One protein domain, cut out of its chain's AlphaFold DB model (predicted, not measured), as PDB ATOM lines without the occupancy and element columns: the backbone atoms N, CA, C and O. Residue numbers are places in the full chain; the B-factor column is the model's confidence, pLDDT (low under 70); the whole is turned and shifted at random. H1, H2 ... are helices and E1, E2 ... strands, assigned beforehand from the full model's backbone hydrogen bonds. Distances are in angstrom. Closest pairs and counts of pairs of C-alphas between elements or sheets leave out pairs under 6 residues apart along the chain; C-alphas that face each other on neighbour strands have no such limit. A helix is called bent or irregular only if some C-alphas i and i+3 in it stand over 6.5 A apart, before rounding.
ATOM      1  N   THR A  90     -17.835 -19.070 -28.847       57.16
ATOM      2  CA  THR A  90     -16.935 -19.191 -27.694       57.16
ATOM      3  C   THR A  90     -16.464 -20.625 -27.459       57.16
ATOM      4  O   THR A  90     -15.424 -20.814 -26.835       57.16
ATOM      5  N   HIS A  91     -17.177 -21.629 -27.993       55.69
ATOM      6  CA  HIS A  91     -16.937 -23.057 -27.724       55.69
ATOM      7  C   HIS A  91     -16.948 -23.398 -26.216       55.69
ATOM      8  O   HIS A  91     -16.413 -24.431 -25.817       55.69
ATOM      9  N   GLN A  92     -17.536 -22.543 -25.367       51.59
ATOM     10  CA  GLN A  92     -17.460 -22.663 -23.904       51.59
ATOM     11  C   GLN A  92     -18.479 -23.642 -23.315       51.59
ATOM     12  O   GLN A  92     -18.361 -24.008 -22.146       51.59
ATOM     13  N   ARG A  93     -19.459 -24.110 -24.101       67.00
ATOM     14  CA  ARG A  93     -20.466 -25.053 -23.601       67.00
ATOM     15  C   ARG A  93     -19.865 -26.419 -23.372       67.00
ATOM     16  O   ARG A  93     -19.520 -27.153 -24.301       67.00
ATOM     17  N   THR A  94     -19.779 -26.772 -22.097       74.25
ATOM     18  CA  THR A  94     -19.342 -28.099 -21.701       74.25
ATOM     19  C   THR A  94     -20.411 -29.125 -22.102       74.25
ATOM     20  O   THR A  94     -21.611 -28.842 -22.031       74.25
ATOM     21  N   PRO A  95     -20.019 -30.356 -22.473       82.31
ATOM     22  CA  PRO A  95     -20.955 -31.458 -22.707       82.31
ATOM     23  C   PRO A  95     -21.972 -31.649 -21.570       82.31
ATOM     24  O   PRO A  95     -23.096 -32.070 -21.814       82.31
ATOM     25  N   LYS A  96     -21.595 -31.289 -20.338       86.25
ATOM     26  CA  LYS A  96     -22.423 -31.371 -19.129       86.25
ATOM     27  C   LYS A  96     -23.650 -30.467 -19.190       86.25
ATOM     28  O   LYS A  96     -24.747 -30.924 -18.885       86.25
ATOM     29  N   GLU A  97     -23.482 -29.221 -19.628       86.38
ATOM     30  CA  GLU A  97     -24.603 -28.287 -19.793       86.38
ATOM     31  C   GLU A  97     -25.589 -28.795 -20.849       86.38
ATOM     32  O   GLU A  97     -26.798 -28.779 -20.633       86.38
ATOM     33  N   LEU A  98     -25.070 -29.336 -21.956       90.81
ATOM     34  CA  LEU A  98     -25.885 -29.909 -23.030       90.81
ATOM     35  C   LEU A  98     -26.625 -31.177 -22.572       90.81
ATOM     36  O   LEU A  98     -27.793 -31.364 -22.916       90.81
ATOM     37  N   PHE A  99     -25.982 -32.034 -21.769       92.62
ATOM     38  CA  PHE A  99     -26.637 -33.195 -21.163       92.62
ATOM     39  C   PHE A  99     -27.761 -32.781 -20.216       92.62
ATOM     40  O   PHE A  99     -28.853 -33.341 -20.300       92.62
ATOM     41  N   LYS A 100     -27.516 -31.795 -19.344       90.81
ATOM     42  CA  LYS A 100     -28.527 -31.268 -18.419       90.81
ATOM     43  C   LYS A 100     -29.720 -30.693 -19.183       90.81
ATOM     44  O   LYS A 100     -30.847 -31.099 -18.923       90.81
ATOM     45  N   ALA A 101     -29.473 -29.832 -20.170       90.62
ATOM     46  CA  ALA A 101     -30.522 -29.239 -21.000       90.62
ATOM     47  C   ALA A 101     -31.362 -30.305 -21.727       90.62
ATOM     48  O   ALA A 101     -32.588 -30.225 -21.743       90.62
ATOM     49  N   THR A 102     -30.714 -31.340 -22.268       93.94
ATOM     50  CA  THR A 102     -31.408 -32.446 -22.946       93.94
ATOM     51  C   THR A 102     -32.239 -33.285 -21.982       93.94
ATOM     52  O   THR A 102     -33.364 -33.654 -22.298       93.94
ATOM     53  N   LEU A 103     -31.712 -33.597 -20.796       93.69
ATOM     54  CA  LEU A 103     -32.435 -34.401 -19.814       93.69
ATOM     55  C   LEU A 103     -33.668 -33.663 -19.274       93.69
ATOM     56  O   LEU A 103     -34.721 -34.279 -19.133       93.69
ATOM     57  N   ILE A 104     -33.554 -32.353 -19.040       90.12
ATOM     58  CA  ILE A 104     -34.692 -31.495 -18.687       90.12
ATOM     59  C   ILE A 104     -35.728 -31.502 -19.815       90.12
ATOM     60  O   ILE A 104     -36.906 -31.712 -19.543       90.12
ATOM     61  N   ASP A 105     -35.309 -31.354 -21.076       90.69
ATOM     62  CA  ASP A 105     -36.230 -31.405 -22.219       90.69
ATOM     63  C   ASP A 105     -36.970 -32.748 -22.315       90.69
ATOM     64  O   ASP A 105     -38.179 -32.781 -22.523       90.69
ATOM     65  N   LEU A 106     -36.282 -33.868 -22.083       92.56
ATOM     66  CA  LEU A 106     -36.899 -35.198 -22.068       92.56
ATOM     67  C   LEU A 106     -37.930 -35.371 -20.943       92.56
ATOM     68  O   LEU A 106     -38.907 -36.103 -21.114       92.56
ATOM     69  N   ILE A 107     -37.738 -34.698 -19.809       90.00
ATOM     70  CA  ILE A 107     -38.723 -34.661 -18.720       90.00
ATOM     71  C   ILE A 107     -39.908 -33.775 -19.117       90.00
ATOM     72  O   ILE A 107     -41.052 -34.198 -18.982       90.00
ATOM     73  N   PHE A 108     -39.647 -32.614 -19.722       86.12
ATOM     74  CA  PHE A 108     -40.674 -31.731 -20.292       86.12
ATOM     75  C   PHE A 108     -41.534 -32.400 -21.363       86.12
ATOM     76  O   PHE A 108     -42.738 -32.174 -21.417       86.12
ATOM     77  N   LYS A 109     -40.938 -33.267 -22.182       84.81
ATOM     78  CA  LYS A 109     -41.645 -34.070 -23.188       84.81
ATOM     79  C   LYS A 109     -42.428 -35.239 -22.590       84.81
ATOM     80  O   LYS A 109     -43.089 -35.950 -23.346       84.81
ATOM     81  N   ASN A 110     -42.342 -35.480 -21.280       86.38
ATOM     82  CA  ASN A 110     -42.850 -36.682 -20.616       86.38
ATOM     83  C   ASN A 110     -42.303 -37.981 -21.245       86.38
ATOM     84  O   ASN A 110     -42.999 -38.993 -21.344       86.38
ATOM     85  N   VAL A 111     -41.056 -37.951 -21.731       90.25
ATOM     86  CA  VAL A 111     -40.304 -39.163 -22.105       90.25
ATOM     87  C   VAL A 111     -39.815 -39.833 -20.830       90.25
ATOM     88  O   VAL A 111     -39.917 -41.049 -20.677       90.25
ATOM     89  N   PHE A 112     -39.331 -39.025 -19.889       93.19
ATOM     90  CA  PHE A 112     -39.027 -39.450 -18.533       93.19
ATOM     91  C   PHE A 112     -39.961 -38.777 -17.540       93.19
ATOM     92  O   PHE A 112     -40.224 -37.584 -17.648       93.19
ATOM     93  N   GLN A 113     -40.400 -39.536 -16.544       91.31
ATOM     94  CA  GLN A 113     -41.170 -39.020 -15.422       91.31
ATOM     95  C   GLN A 113     -40.329 -39.114 -14.149       91.31
ATOM     96  O   GLN A 113     -39.650 -40.118 -13.914       91.31
ATOM     97  N   LEU A 114     -40.360 -38.059 -13.340       90.19
ATOM     98  CA  LEU A 114     -39.784 -38.055 -12.001       90.19
ATOM     99  C   LEU A 114     -40.900 -38.333 -10.995       90.19
ATOM    100  O   LEU A 114     -41.962 -37.729 -11.069       90.19
ATOM    101  N   ASP A 115     -40.656 -39.267 -10.083       87.44
ATOM    102  CA  ASP A 115     -41.552 -39.577  -8.971       87.44
ATOM    103  C   ASP A 115     -40.786 -39.401  -7.657       87.44
ATOM    104  O   ASP A 115     -39.770 -40.067  -7.424       87.44
ATOM    105  N   VAL A 116     -41.228 -38.462  -6.822       87.38
ATOM    106  CA  VAL A 116     -40.598 -38.137  -5.541       87.38
ATOM    107  C   VAL A 116     -41.427 -38.732  -4.419       87.38
ATOM    108  O   VAL A 116     -42.559 -38.336  -4.172       87.38
ATOM    109  N   GLN A 117     -40.834 -39.680  -3.698       87.88
ATOM    110  CA  GLN A 117     -41.496 -40.361  -2.592       87.88
ATOM    111  C   GLN A 117     -40.792 -40.060  -1.274       87.88
ATOM    112  O   GLN A 117     -39.561 -40.130  -1.175       87.88
ATOM    113  N   GLU A 118     -41.572 -39.802  -0.231       88.81
ATOM    114  CA  GLU A 118     -41.081 -39.783   1.143       88.81
ATOM    115  C   GLU A 118     -40.957 -41.215   1.665       88.81
ATOM    116  O   GLU A 118     -41.923 -41.972   1.721       88.81
ATOM    117  N   VAL A 119     -39.739 -41.608   2.029       88.50
ATOM    118  CA  VAL A 119     -39.438 -42.967   2.479       88.50
ATOM    119  C   VAL A 119     -38.815 -42.918   3.862       88.50
ATOM    120  O   VAL A 119     -37.842 -42.200   4.103       88.50
ATOM    121  N   GLU A 120     -39.330 -43.737   4.771       89.00
ATOM    122  CA  GLU A 120     -38.723 -43.930   6.081       89.00
ATOM    123  C   GLU A 120     -37.409 -44.719   5.942       89.00
ATOM    124  O   GLU A 120     -37.371 -45.872   5.505       89.00
ATOM    125  N   LYS A 121     -36.291 -44.091   6.307       85.00
ATOM    126  CA  LYS A 121     -34.972 -44.717   6.341       85.00
ATOM    127  C   LYS A 121     -34.594 -45.011   7.786       85.00
ATOM    128  O   LYS A 121     -34.332 -44.094   8.562       85.00
ATOM    129  N   LYS A 122     -34.515 -46.296   8.132       82.25
ATOM    130  CA  LYS A 122     -33.980 -46.745   9.423       82.25
ATOM    131  C   LYS A 122     -32.473 -46.484   9.482       82.25
ATOM    132  O   LYS A 122     -31.729 -46.934   8.610       82.25
ATOM    133  N   GLY A 123     -32.049 -45.717  10.478       78.19
ATOM    134  CA  GLY A 123     -30.658 -45.491  10.850       78.19
ATOM    135  C   GLY A 123     -30.334 -46.135  12.198       78.19
ATOM    136  O   GLY A 123     -31.164 -46.815  12.795       78.19
ATOM    137  N   ILE A 124     -29.111 -45.901  12.675       73.19
ATOM    138  CA  ILE A 124     -28.592 -46.493  13.917       73.19
ATOM    139  C   ILE A 124     -29.283 -45.894  15.160       73.19
ATOM    140  O   ILE A 124     -29.553 -46.616  16.110       73.19
ATOM    141  N   LEU A 125     -29.630 -44.599  15.132       73.81
ATOM    142  CA  LEU A 125     -30.299 -43.871  16.230       73.81
ATOM    143  C   LEU A 125     -31.800 -43.602  15.982       73.81
ATOM    144  O   LEU A 125     -32.366 -42.660  16.528       73.81
ATOM    145  N   GLY A 126     -32.457 -44.410  15.147       81.50
ATOM    146  CA  GLY A 126     -33.885 -44.269  14.836       81.50
ATOM    147  C   GLY A 126     -34.161 -44.098  13.346       81.50
ATOM    148  O   GLY A 126     -33.262 -44.208  12.508       81.50
ATOM    149  N   SER A 127     -35.422 -43.874  12.994       83.06
ATOM    150  CA  SER A 127     -35.839 -43.667  11.611       83.06
ATOM    151  C   SER A 127     -35.892 -42.187  11.238       83.06
ATOM    152  O   SER A 127     -36.241 -41.326  12.040       83.06
ATOM    153  N   LYS A 128     -35.516 -41.881   9.992       89.50
ATOM    154  CA  LYS A 128     -35.612 -40.544   9.398       89.50
ATOM    155  C   LYS A 128     -36.384 -40.631   8.089       89.50
ATOM    156  O   LYS A 128     -36.061 -41.469   7.248       89.50
ATOM    157  N   ILE A 129     -37.355 -39.745   7.889       87.25
ATOM    158  CA  ILE A 129     -38.025 -39.583   6.595       87.25
ATOM    159  C   ILE A 129     -37.047 -38.904   5.631       87.25
ATOM    160  O   ILE A 129     -36.454 -37.870   5.948       87.25
ATOM    161  N   VAL A 130     -36.829 -39.519   4.471       87.94
ATOM    162  CA  VAL A 130     -35.990 -38.977   3.397       87.94
ATOM    163  C   VAL A 130     -36.754 -39.006   2.083       87.94
ATOM    164  O   VAL A 130     -37.405 -40.000   1.766       87.94
ATOM    165  N   LYS A 131     -36.633 -37.942   1.289       86.25
ATOM    166  CA  LYS A 131     -37.161 -37.920  -0.075       86.25
ATOM    167  C   LYS A 131     -36.268 -38.751  -0.993       86.25
ATOM    168  O   LYS A 131     -35.037 -38.657  -0.934       86.25
ATOM    169  N   LYS A 132     -36.877 -39.592  -1.824       87.88
ATOM    170  CA  LYS A 132     -36.204 -40.363  -2.870       87.88
ATOM    171  C   LYS A 132     -36.873 -40.101  -4.206       87.88
ATOM    172  O   LYS A 132     -38.078 -40.260  -4.329       87.88
ATOM    173  N   THR A 133     -36.053 -39.799  -5.201       89.44
ATOM    174  CA  THR A 133     -36.486 -39.632  -6.586       89.44
ATOM    175  C   THR A 133     -36.348 -40.943  -7.349       89.44
ATOM    176  O   THR A 133     -35.292 -41.587  -7.319       89.44
ATOM    177  N   TYR A 134     -37.390 -41.313  -8.078       91.06
ATOM    178  CA  TYR A 134     -37.419 -42.430  -9.007       91.06
ATOM    179  C   TYR A 134     -37.581 -41.893 -10.427       91.06
ATOM    180  O   TYR A 134     -38.433 -41.057 -10.697       91.06
ATOM    181  N   LEU A 135     -36.732 -42.378 -11.335       94.69
ATOM    182  CA  LEU A 135     -36.840 -42.082 -12.760       94.69
ATOM    183  C   LEU A 135     -37.673 -43.177 -13.427       94.69
ATOM    184  O   LEU A 135     -37.252 -44.338 -13.475       94.69
ATOM    185  N   LEU A 136     -38.833 -42.812 -13.948       94.50
ATOM    186  CA  LEU A 136     -39.769 -43.705 -14.616       94.50
ATOM    187  C   LEU A 136     -39.826 -43.405 -16.119       94.50
ATOM    188  O   LEU A 136     -39.350 -42.374 -16.596       94.50
ATOM    189  N   GLU A 137     -40.379 -44.354 -16.868       95.06
ATOM    190  CA  GLU A 137     -40.728 -44.139 -18.272       95.06
ATOM    191  C   GLU A 137     -42.015 -43.317 -18.304       95.06
ATOM    192  O   GLU A 137     -43.005 -43.708 -17.688       95.06
ATOM    193  N   GLY A 138     -41.973 -42.160 -18.959       90.00
ATOM    194  CA  GLY A 138     -43.125 -41.271 -19.059       90.00
ATOM    195  C   GLY A 138     -44.110 -41.711 -20.143       90.00
ATOM    196  O   GLY A 138     -43.850 -42.635 -20.922       90.00
ATOM    197  N   LYS A 139     -45.248 -41.015 -20.234       86.44
ATOM    198  CA  LYS A 139     -46.327 -41.341 -21.193       86.44
ATOM    199  C   LYS A 139     -45.846 -41.315 -22.653       86.44
ATOM    200  O   LYS A 139     -46.342 -42.077 -23.480       86.44
ATOM    201  N   ASN A 140     -44.846 -40.488 -22.958       84.75
ATOM    202  CA  ASN A 140     -44.285 -40.311 -24.295       84.75
ATOM    203  C   ASN A 140     -42.942 -41.034 -24.489       84.75
ATOM    204  O   ASN A 140     -42.207 -40.716 -25.422       84.75
ATOM    205  N   PHE A 141     -42.604 -42.029 -23.661       89.50
ATOM    206  CA  PHE A 141     -41.301 -42.711 -23.710       89.50
ATOM    207  C   PHE A 141     -40.903 -43.233 -25.109       89.50
ATOM    208  O   PHE A 141     -39.735 -43.180 -25.508       89.50
ATOM    209  N   ASN A 142     -41.885 -43.687 -25.893       87.25
ATOM    210  CA  ASN A 142     -41.685 -44.249 -27.233       87.25
ATOM    211  C   ASN A 142     -41.812 -43.228 -28.377       87.25
ATOM    212  O   ASN A 142     -41.800 -43.619 -29.544       87.25
ATOM    213  N   MET A 143     -41.928 -41.927 -28.088       84.88
ATOM    214  CA  MET A 143     -42.005 -40.914 -29.143       84.88
ATOM    215  C   MET A 143     -40.715 -40.875 -29.988       84.88
ATOM    216  O   MET A 143     -39.648 -41.282 -29.511       84.88
ATOM    217  N   PRO A 144     -40.769 -40.399 -31.245       85.12
ATOM    218  CA  PRO A 144     -39.561 -40.119 -32.017       85.12
ATOM    219  C   PRO A 144     -38.695 -39.072 -31.303       85.12
ATOM    220  O   PRO A 144     -39.219 -38.044 -30.877       85.12
ATOM    221  N   LEU A 145     -37.393 -39.338 -31.185       88.00
ATOM    222  CA  LEU A 145     -36.419 -38.476 -30.510       88.00
ATOM    223  C   LEU A 145     -35.303 -38.070 -31.471       88.00
ATOM    224  O   LEU A 145     -34.943 -38.833 -32.376       88.00
ATOM    225  N   LYS A 146     -34.720 -36.891 -31.254       92.88
ATOM    226  CA  LYS A 146     -33.545 -36.443 -32.002       92.88
ATOM    227  C   LYS A 146     -32.285 -37.219 -31.578       92.88
ATOM    228  O   LYS A 146     -32.236 -37.797 -30.489       92.88
ATOM    229  N   PRO A 147     -31.209 -37.225 -32.391       95.81
ATOM    230  CA  PRO A 147     -30.014 -38.028 -32.105       95.81
ATOM    231  C   PRO A 147     -29.361 -37.779 -30.735       95.81
ATOM    232  O   PRO A 147     -28.776 -38.703 -30.164       95.81
ATOM    233  N   HIS A 148     -29.426 -36.548 -30.219       95.81
ATOM    234  CA  HIS A 148     -28.886 -36.168 -28.911       95.81
ATOM    235  C   HIS A 148     -29.791 -36.550 -27.739       95.81
ATOM    236  O   HIS A 148     -29.291 -36.739 -26.634       95.81
ATOM    237  N   GLU A 149     -31.085 -36.720 -27.973       96.31
ATOM    238  CA  GLU A 149     -32.061 -37.180 -26.987       96.31
ATOM    239  C   GLU A 149     -32.028 -38.707 -26.850       96.31
ATOM    240  O   GLU A 149     -32.010 -39.248 -25.742       96.31
ATOM    241  N   GLU A 150     -31.917 -39.413 -27.982       97.12
ATOM    242  CA  GLU A 150     -31.925 -40.880 -28.048       97.12
ATOM    243  C   GLU A 150     -30.843 -41.526 -27.175       97.12
ATOM    244  O   GLU A 150     -31.013 -42.643 -26.682       97.12
ATOM    245  N   VAL A 151     -29.720 -40.833 -26.949       97.19
ATOM    246  CA  VAL A 151     -28.641 -41.371 -26.109       97.19
ATOM    247  C   VAL A 151     -29.124 -41.672 -24.694       97.19
ATOM    248  O   VAL A 151     -28.679 -42.666 -24.121       97.19
ATOM    249  N   PHE A 152     -30.043 -40.872 -24.150       97.88
ATOM    250  CA  PHE A 152     -30.572 -41.073 -22.807       97.88
ATOM    251  C   PHE A 152     -31.533 -42.255 -22.770       97.88
ATOM    252  O   PHE A 152     -31.380 -43.136 -21.927       97.88
ATOM    253  N   ARG A 153     -32.473 -42.332 -23.721       97.00
ATOM    254  CA  ARG A 153     -33.392 -43.474 -23.829       97.00
ATOM    255  C   ARG A 153     -32.628 -44.790 -23.978       97.00
ATOM    256  O   ARG A 153     -32.886 -45.743 -23.247       97.00
ATOM    257  N   LYS A 154     -31.625 -44.819 -24.859       97.25
ATOM    258  CA  LYS A 154     -30.778 -45.994 -25.105       97.25
ATOM    259  C   LYS A 154     -30.022 -46.476 -23.859       97.25
ATOM    260  O   LYS A 154     -29.793 -47.676 -23.726       97.25
ATOM    261  N   HIS A 155     -29.610 -45.563 -22.979       97.44
ATOM    262  CA  HIS A 155     -28.834 -45.876 -21.770       97.44
ATOM    263  C   HIS A 155     -29.695 -45.883 -20.504       97.44
ATOM    264  O   HIS A 155     -29.168 -45.815 -19.396       97.44
ATOM    265  N   LEU A 156     -31.020 -45.971 -20.632       97.44
ATOM    266  CA  LEU A 156     -31.897 -46.067 -19.476       97.44
ATOM    267  C   LEU A 156     -31.679 -47.414 -18.758       97.44
ATOM    268  O   LEU A 156     -31.917 -48.475 -19.344       97.44
ATOM    269  N   PRO A 157     -31.267 -47.426 -17.475       96.81
ATOM    270  CA  PRO A 157     -31.101 -48.677 -16.745       96.81
ATOM    271  C   PRO A 157     -32.439 -49.409 -16.593       96.81
ATOM    272  O   PRO A 157     -33.451 -48.787 -16.284       96.81
ATOM    273  N   ARG A 158     -32.448 -50.742 -16.732       94.44
ATOM    274  CA  ARG A 158     -33.677 -51.557 -16.598       94.44
ATOM    275  C   ARG A 158     -34.290 -51.523 -15.195       94.44
ATOM    276  O   ARG A 158     -35.497 -51.633 -15.041       94.44
ATOM    277  N   LYS A 159     -33.456 -51.412 -14.157       93.50
ATOM    278  CA  LYS A 159     -33.916 -51.423 -12.763       93.50
ATOM    279  C   LYS A 159     -34.428 -50.037 -12.362       93.50
ATOM    280  O   LYS A 159     -33.616 -49.133 -12.174       93.50
ATOM    281  N   ALA A 160     -35.742 -49.914 -12.179       90.69
ATOM    282  CA  ALA A 160     -36.444 -48.735 -11.660       90.69
ATOM    283  C   ALA A 160     -36.247 -48.554 -10.143       90.69
ATOM    284  O   ALA A 160     -37.178 -48.674  -9.358       90.69
ATOM    285  N   ASP A 161     -35.001 -48.315  -9.721       91.88
ATOM    286  CA  ASP A 161     -34.663 -47.967  -8.336       91.88
ATOM    287  C   ASP A 161     -34.326 -46.477  -8.181       91.88
ATOM    288  O   ASP A 161     -34.119 -45.758  -9.160       91.88
ATOM    289  N   SER A 162     -34.199 -46.012  -6.936       89.00
ATOM    290  CA  SER A 162     -33.860 -44.615  -6.626       89.00
ATOM    291  C   SER A 162     -32.453 -44.196  -7.085       89.00
ATOM    292  O   SER A 162     -32.031 -43.070  -6.847       89.00
ATOM    293  N   LYS A 163     -31.666 -45.108  -7.678       92.62
ATOM    294  CA  LYS A 163     -30.355 -44.815  -8.277       92.62
ATOM    295  C   LYS A 163     -30.434 -44.741  -9.807       92.62
ATOM    296  O   LYS A 163     -29.406 -44.475 -10.430       92.62
ATOM    297  N   ARG A 164     -31.599 -44.989 -10.427       94.50
ATOM    298  CA  ARG A 164     -31.766 -45.063 -11.892       94.50
ATOM    299  C   ARG A 164     -31.358 -43.768 -12.590       94.50
ATOM    300  O   ARG A 164     -30.616 -43.854 -13.562       94.50
ATOM    301  N   LEU A 165     -31.740 -42.605 -12.052       93.62
ATOM    302  CA  LEU A 165     -31.340 -41.293 -12.579       93.62
ATOM    303  C   LEU A 165     -29.813 -41.125 -12.585       93.62
ATOM    304  O   LEU A 165     -29.216 -40.941 -13.642       93.62
ATOM    305  N   LYS A 166     -29.168 -41.315 -11.427       92.62
ATOM    306  CA  LYS A 166     -27.705 -41.211 -11.301       92.62
ATOM    307  C   LYS A 166     -26.973 -42.188 -12.227       92.62
ATOM    308  O   LYS A 166     -25.991 -41.822 -12.865       92.62
ATOM    309  N   LYS A 167     -27.453 -43.434 -12.332       94.94
ATOM    310  CA  LYS A 167     -26.884 -44.446 -13.240       94.94
ATOM    311  C   LYS A 167     -27.031 -44.046 -14.710       94.94
ATOM    312  O   LYS A 167     -26.081 -44.232 -15.462       94.94
ATOM    313  N   LEU A 168     -28.181 -43.501 -15.110       96.12
ATOM    314  CA  LEU A 168     -28.396 -42.990 -16.464       96.12
ATOM    315  C   LEU A 168     -27.391 -41.875 -16.785       96.12
ATOM    316  O   LEU A 168     -26.681 -41.968 -17.785       96.12
ATOM    317  N   GLN A 169     -27.276 -40.870 -15.911       94.44
ATOM    318  CA  GLN A 169     -26.335 -39.758 -16.091       94.44
ATOM    319  C   GLN A 169     -24.893 -40.260 -16.240       94.44
ATOM    320  O   GLN A 169     -24.194 -39.863 -17.169       94.44
ATOM    321  N   GLN A 170     -24.477 -41.198 -15.383       94.00
ATOM    322  CA  GLN A 170     -23.154 -41.825 -15.450       94.00
ATOM    323  C   GLN A 170     -22.909 -42.560 -16.768       94.00
ATOM    324  O   GLN A 170     -21.832 -42.427 -17.349       94.00
ATOM    325  N   GLN A 171     -23.875 -43.357 -17.231       95.31
ATOM    326  CA  GLN A 171     -23.740 -44.121 -18.471       95.31
ATOM    327  C   GLN A 171     -23.630 -43.188 -19.677       95.31
ATOM    328  O   GLN A 171     -22.707 -43.334 -20.476       95.31
ATOM    329  N   VAL A 172     -24.501 -42.180 -19.767       95.56
ATOM    330  CA  VAL A 172     -24.462 -41.188 -20.849       95.56
ATOM    331  C   VAL A 172     -23.147 -40.409 -20.828       95.56
ATOM    332  O   VAL A 172     -22.494 -40.297 -21.867       95.56
ATOM    333  N   TYR A 173     -22.715 -39.930 -19.659       93.50
ATOM    334  CA  TYR A 173     -21.473 -39.172 -19.525       93.50
ATOM    335  C   TYR A 173     -20.257 -39.982 -19.977       93.50
ATOM    336  O   TYR A 173     -19.538 -39.581 -20.893       93.50
ATOM    337  N   LYS A 174     -20.062 -41.174 -19.400       93.19
ATOM    338  CA  LYS A 174     -18.918 -42.039 -19.722       93.19
ATOM    339  C   LYS A 174     -18.851 -42.365 -21.210       93.19
ATOM    340  O   LYS A 174     -17.765 -42.359 -21.781       93.19
ATOM    341  N   THR A 175     -19.995 -42.605 -21.845       94.88
ATOM    342  CA  THR A 175     -20.045 -42.975 -23.263       94.88
ATOM    343  C   THR A 175     -19.883 -41.782 -24.208       94.88
ATOM    344  O   THR A 175     -19.265 -41.943 -25.261       94.88
ATOM    345  N   TYR A 176     -20.416 -40.602 -23.871       93.69
ATOM    346  CA  TYR A 176     -20.572 -39.510 -24.841       93.69
ATOM    347  C   TYR A 176     -19.866 -38.196 -24.492       93.69
ATOM    348  O   TYR A 176     -19.850 -37.313 -25.346       93.69
ATOM    349  N   HIS A 177     -19.259 -38.027 -23.310       89.81
ATOM    350  CA  HIS A 177     -18.665 -36.741 -22.894       89.81
ATOM    351  C   HIS A 177     -17.751 -36.105 -23.958       89.81
ATOM    352  O   HIS A 177     -17.855 -34.911 -24.203       89.81
ATOM    353  N   ASN A 178     -16.939 -36.888 -24.677       88.00
ATOM    354  CA  ASN A 178     -16.013 -36.349 -25.685       88.00
ATOM    355  C   ASN A 178     -16.634 -36.040 -27.052       88.00
ATOM    356  O   ASN A 178     -16.021 -35.343 -27.856       88.00
ATOM    357  N   ASN A 179     -17.800 -36.598 -27.379       89.69
ATOM    358  CA  ASN A 179     -18.334 -36.537 -28.741       89.69
ATOM    359  C   ASN A 179     -19.806 -36.124 -28.820       89.69
ATOM    360  O   ASN A 179     -20.320 -35.988 -29.928       89.69
ATOM    361  N   TYR A 180     -20.475 -35.888 -27.692       92.94
ATOM    362  CA  TYR A 180     -21.887 -35.532 -27.648       92.94
ATOM    363  C   TYR A 180     -22.186 -34.264 -28.452       92.94
ATOM    364  O   TYR A 180     -22.932 -34.316 -29.428       92.94
ATOM    365  N   ALA A 181     -21.519 -33.157 -28.110       91.44
ATOM    366  CA  ALA A 181     -21.702 -31.872 -28.781       91.44
ATOM    367  C   ALA A 181     -21.455 -31.980 -30.294       91.44
ATOM    368  O   ALA A 181     -22.283 -31.573 -31.101       91.44
ATOM    369  N   GLN A 182     -20.348 -32.609 -30.696       90.25
ATOM    370  CA  GLN A 182     -19.987 -32.705 -32.108       90.25
ATOM    371  C   GLN A 182     -20.886 -33.677 -32.889       90.25
ATOM    372  O   GLN A 182     -21.398 -33.325 -33.948       90.25
ATOM    373  N   LYS A 183     -21.057 -34.912 -32.408       91.38
ATOM    374  CA  LYS A 183     -21.692 -36.010 -33.160       91.38
ATOM    375  C   LYS A 183     -23.202 -36.054 -33.031       91.38
ATOM    376  O   LYS A 183     -23.857 -36.629 -33.896       91.38
ATOM    377  N   LYS A 184     -23.752 -35.549 -31.928       94.81
ATOM    378  CA  LYS A 184     -25.184 -35.660 -31.631       94.81
ATOM    379  C   LYS A 184     -25.946 -34.361 -31.828       94.81
ATOM    380  O   LYS A 184     -27.147 -34.435 -32.048       94.81
ATOM    381  N   LEU A 185     -25.256 -33.220 -31.807       93.44
ATOM    382  CA  LEU A 185     -25.860 -31.906 -32.022       93.44
ATOM    383  C   LEU A 185     -25.306 -31.227 -33.278       93.44
ATOM    384  O   LEU A 185     -26.044 -31.006 -34.228       93.44
ATOM    385  N   LEU A 186     -24.001 -30.947 -33.325       91.88
ATOM    386  CA  LEU A 186     -23.416 -30.095 -34.364       91.88
ATOM    387  C   LEU A 186     -23.482 -30.711 -35.769       91.88
ATOM    388  O   LEU A 186     -23.848 -30.026 -36.719       91.88
ATOM    389  N   GLU A 187     -23.153 -31.999 -35.914       91.81
ATOM    390  CA  GLU A 187     -23.269 -32.705 -37.198       91.81
ATOM    391  C   GLU A 187     -24.729 -32.748 -37.704       91.81
ATOM    392  O   GLU A 187     -24.945 -32.319 -38.838       91.81
ATOM    393  N   PRO A 188     -25.735 -33.165 -36.903       94.31
ATOM    394  CA  PRO A 188     -27.146 -33.053 -37.290       94.31
ATOM    395  C   PRO A 188     -27.597 -31.630 -37.644       94.31
ATOM    396  O   PRO A 188     -28.158 -31.429 -38.715       94.31
ATOM    397  N   LEU A 189     -27.268 -30.625 -36.827       93.62
ATOM    398  CA  LEU A 189     -27.629 -29.228 -37.107       93.62
ATOM    399  C   LEU A 189     -26.991 -28.700 -38.400       93.62
ATOM    400  O   LEU A 189     -27.584 -27.882 -39.102       93.62
ATOM    401  N   SER A 190     -25.794 -29.181 -38.744       92.81
ATOM    402  CA  SER A 190     -25.158 -28.867 -40.029       92.81
ATOM    403  C   SER A 190     -25.917 -29.492 -41.201       92.81
ATOM    404  O   SER A 190     -26.098 -28.839 -42.224       92.81
ATOM    405  N   LEU A 191     -26.393 -30.736 -41.058       93.81
ATOM    406  CA  LEU A 191     -27.225 -31.401 -42.073       93.81
ATOM    407  C   LEU A 191     -28.573 -30.695 -42.254       93.81
ATOM    408  O   LEU A 191     -29.071 -30.607 -43.371       93.81
ATOM    409  N   GLU A 192     -29.125 -30.139 -41.178       92.06
ATOM    410  CA  GLU A 192     -30.330 -29.304 -41.206       92.06
ATOM    411  C   GLU A 192     -30.067 -27.875 -41.722       92.06
ATOM    412  O   GLU A 192     -30.986 -27.056 -41.815       92.06
ATOM    413  N   GLY A 193     -28.821 -27.560 -42.086       94.19
ATOM    414  CA  GLY A 193     -28.436 -26.310 -42.731       94.19
ATOM    415  C   GLY A 193     -28.234 -25.132 -41.783       94.19
ATOM    416  O   GLY A 193     -28.112 -24.014 -42.269       94.19
ATOM    417  N   PHE A 194     -28.184 -25.335 -40.463       94.00
ATOM    418  CA  PHE A 194     -27.891 -24.259 -39.503       94.00
ATOM    419  C   PHE A 194     -26.401 -23.898 -39.450       94.00
ATOM    420  O   PHE A 194     -26.048 -22.784 -39.067       94.00
ATOM    421  N   PHE A 195     -25.523 -24.823 -39.844       94.00
ATOM    422  CA  PHE A 195     -24.078 -24.619 -39.832       94.00
ATOM    423  C   PHE A 195     -23.440 -24.966 -41.175       94.00
ATOM    424  O   PHE A 195     -23.733 -25.999 -41.773       94.00
ATOM    425  N   GLU A 196     -22.502 -24.126 -41.596       94.00
ATOM    426  CA  GLU A 196     -21.545 -24.422 -42.655       94.00
ATOM    427  C   GLU A 196     -20.311 -25.117 -42.079       94.00
ATOM    428  O   GLU A 196     -19.879 -24.849 -40.952       94.00
ATOM    429  N   VAL A 197     -19.728 -26.023 -42.869       91.69
ATOM    430  CA  VAL A 197     -18.611 -26.870 -42.439       91.69
ATOM    431  C   VAL A 197     -17.389 -26.629 -43.314       91.69
ATOM    432  O   VAL A 197     -17.358 -27.002 -44.486       91.69
ATOM    433  N   GLU A 198     -16.334 -26.097 -42.710       90.69
ATOM    434  CA  GLU A 198     -15.018 -25.967 -43.327       90.69
ATOM    435  C   GLU A 198     -14.143 -27.160 -42.910       90.69
ATOM    436  O   GLU A 198     -13.887 -27.395 -41.720       90.69
ATOM    437  N   LYS A 199     -13.664 -27.940 -43.886       87.56
ATOM    438  CA  LYS A 199     -12.693 -29.012 -43.624       87.56
ATOM    439  C   LYS A 199     -11.309 -28.403 -43.432       87.56
ATOM    440  O   LYS A 199     -10.813 -27.712 -44.316       87.56
ATOM    441  N   LYS A 200     -10.665 -28.710 -42.306       85.31
ATOM    442  CA  LYS A 200      -9.280 -28.320 -42.022       85.31
ATOM    443  C   LYS A 200      -8.381 -29.547 -41.956       85.31
ATOM    444  O   LYS A 200      -8.854 -30.677 -41.889       85.31
ATOM    445  N   PHE A 201      -7.070 -29.308 -41.951       81.62
ATOM    446  CA  PHE A 201      -6.076 -30.368 -41.768       81.62
ATOM    447  C   PHE A 201      -6.280 -31.122 -40.439       81.62
ATOM    448  O   PHE A 201      -6.221 -32.346 -40.412       81.62
ATOM    449  N   LEU A 202      -6.622 -30.403 -39.360       77.06
ATOM    450  CA  LEU A 202      -7.080 -30.981 -38.093       77.06
ATOM    451  C   LEU A 202      -8.577 -30.720 -37.894       77.06
ATOM    452  O   LEU A 202      -8.984 -29.700 -37.340       77.06
ATOM    453  N   GLY A 203      -9.399 -31.670 -38.337       81.62
ATOM    454  CA  GLY A 203     -10.823 -31.712 -38.017       81.62
ATOM    455  C   GLY A 203     -11.715 -30.809 -38.874       81.62
ATOM    456  O   GLY A 203     -11.403 -30.451 -40.011       81.62
ATOM    457  N   LYS A 204     -12.893 -30.501 -38.332       85.94
ATOM    458  CA  LYS A 204     -13.927 -29.688 -38.979       85.94
ATOM    459  C   LYS A 204     -14.121 -28.416 -38.170       85.94
ATOM    460  O   LYS A 204     -14.241 -28.498 -36.947       85.94
ATOM    461  N   LYS A 205     -14.185 -27.273 -38.846       88.12
ATOM    462  CA  LYS A 205     -14.613 -26.012 -38.245       88.12
ATOM    463  C   LYS A 205     -16.040 -25.715 -38.691       88.12
ATOM    464  O   LYS A 205     -16.370 -25.919 -39.855       88.12
ATOM    465  N   TYR A 206     -16.861 -25.271 -37.750       89.44
ATOM    466  CA  TYR A 206     -18.272 -24.994 -37.972       89.44
ATOM    467  C   TYR A 206     -18.529 -23.504 -37.800       89.44
ATOM    468  O   TYR A 206     -17.956 -22.871 -36.909       89.44
TER     469      TYR A 206
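Overview. This is residues 90 to 206 of the 356 residues of the protein "DZANK-type domain-containing protein" of Methanobacterium bryantii (UniProt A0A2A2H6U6). A loose cluster of four crossed helices has a long two-stranded hairpin, E1 and E2, reaching from it to one end of a rod, and a small hairpin, E3 and E4, beside H4 at the other. The 117 printed residues hold four named helices and four named strands in the order H1 E1 E2 H2 H3 H4 E3 E4, a mixed class; both two-stranded sheets are antiparallel. The whole is loose, with a radius of gyration of the C-alphas of 18.3 A and spans of 64 by 30 by 23 A.

Along the chain. H1, residues 95 to 108, is 19.9 A long from C-alpha 95 at (-20.955, -31.458, -22.707). E1, residues 112 to 123, spans 31.1 A and bends by 54 degrees at residue 120; E2, residues 126 to 137, spans 33.8 A. H2 is residues 147 to 154, H3 164 to 176, 18.0 A, and H4 180 to 191, 15.9 A. H4 is irregular, but only just: C-alphas 184 and 187 are 6.6 A apart. E3 is residues 195 to 199; E4, residues 204 to 206, ends at (-18.272, -24.994, -37.972).

Arrangement. H2 is the hub. It touches H4 at a steep tilt of 43 degrees, opposite ways, closest at C-alphas 148 and 184, 4.6 A. Residues 102 to 106 of H1 touch H2, closest at C-alphas 102 and 149, 6.3 A. H2 and H3 only just touch, with 3 pairs of C-alphas within 8 A, the closest 152 and 172, 6.4 A. The closest C-alphas of E2 and H3, Leu 135 and Leu 165, are 5.6 A apart. N 117 and O 132, 2.9 A, join E1 and E2 within hydrogen-bond range, as N 198 and O 205, 2.9 A, do E3 and E4. H1 and H3 have every O i to N i+4 pair within hydrogen-bond range, H4 5 of 8 and H2 1 of 4, with 2 of 5 O i to N i+3 pairs.

Size, cuts and confidence. The C-alphas farthest apart, Gly 126 and Phe 201, are 64.6 A apart. The printed part has no cut and no long link. Residues 90 to 93 have pLDDT under 70.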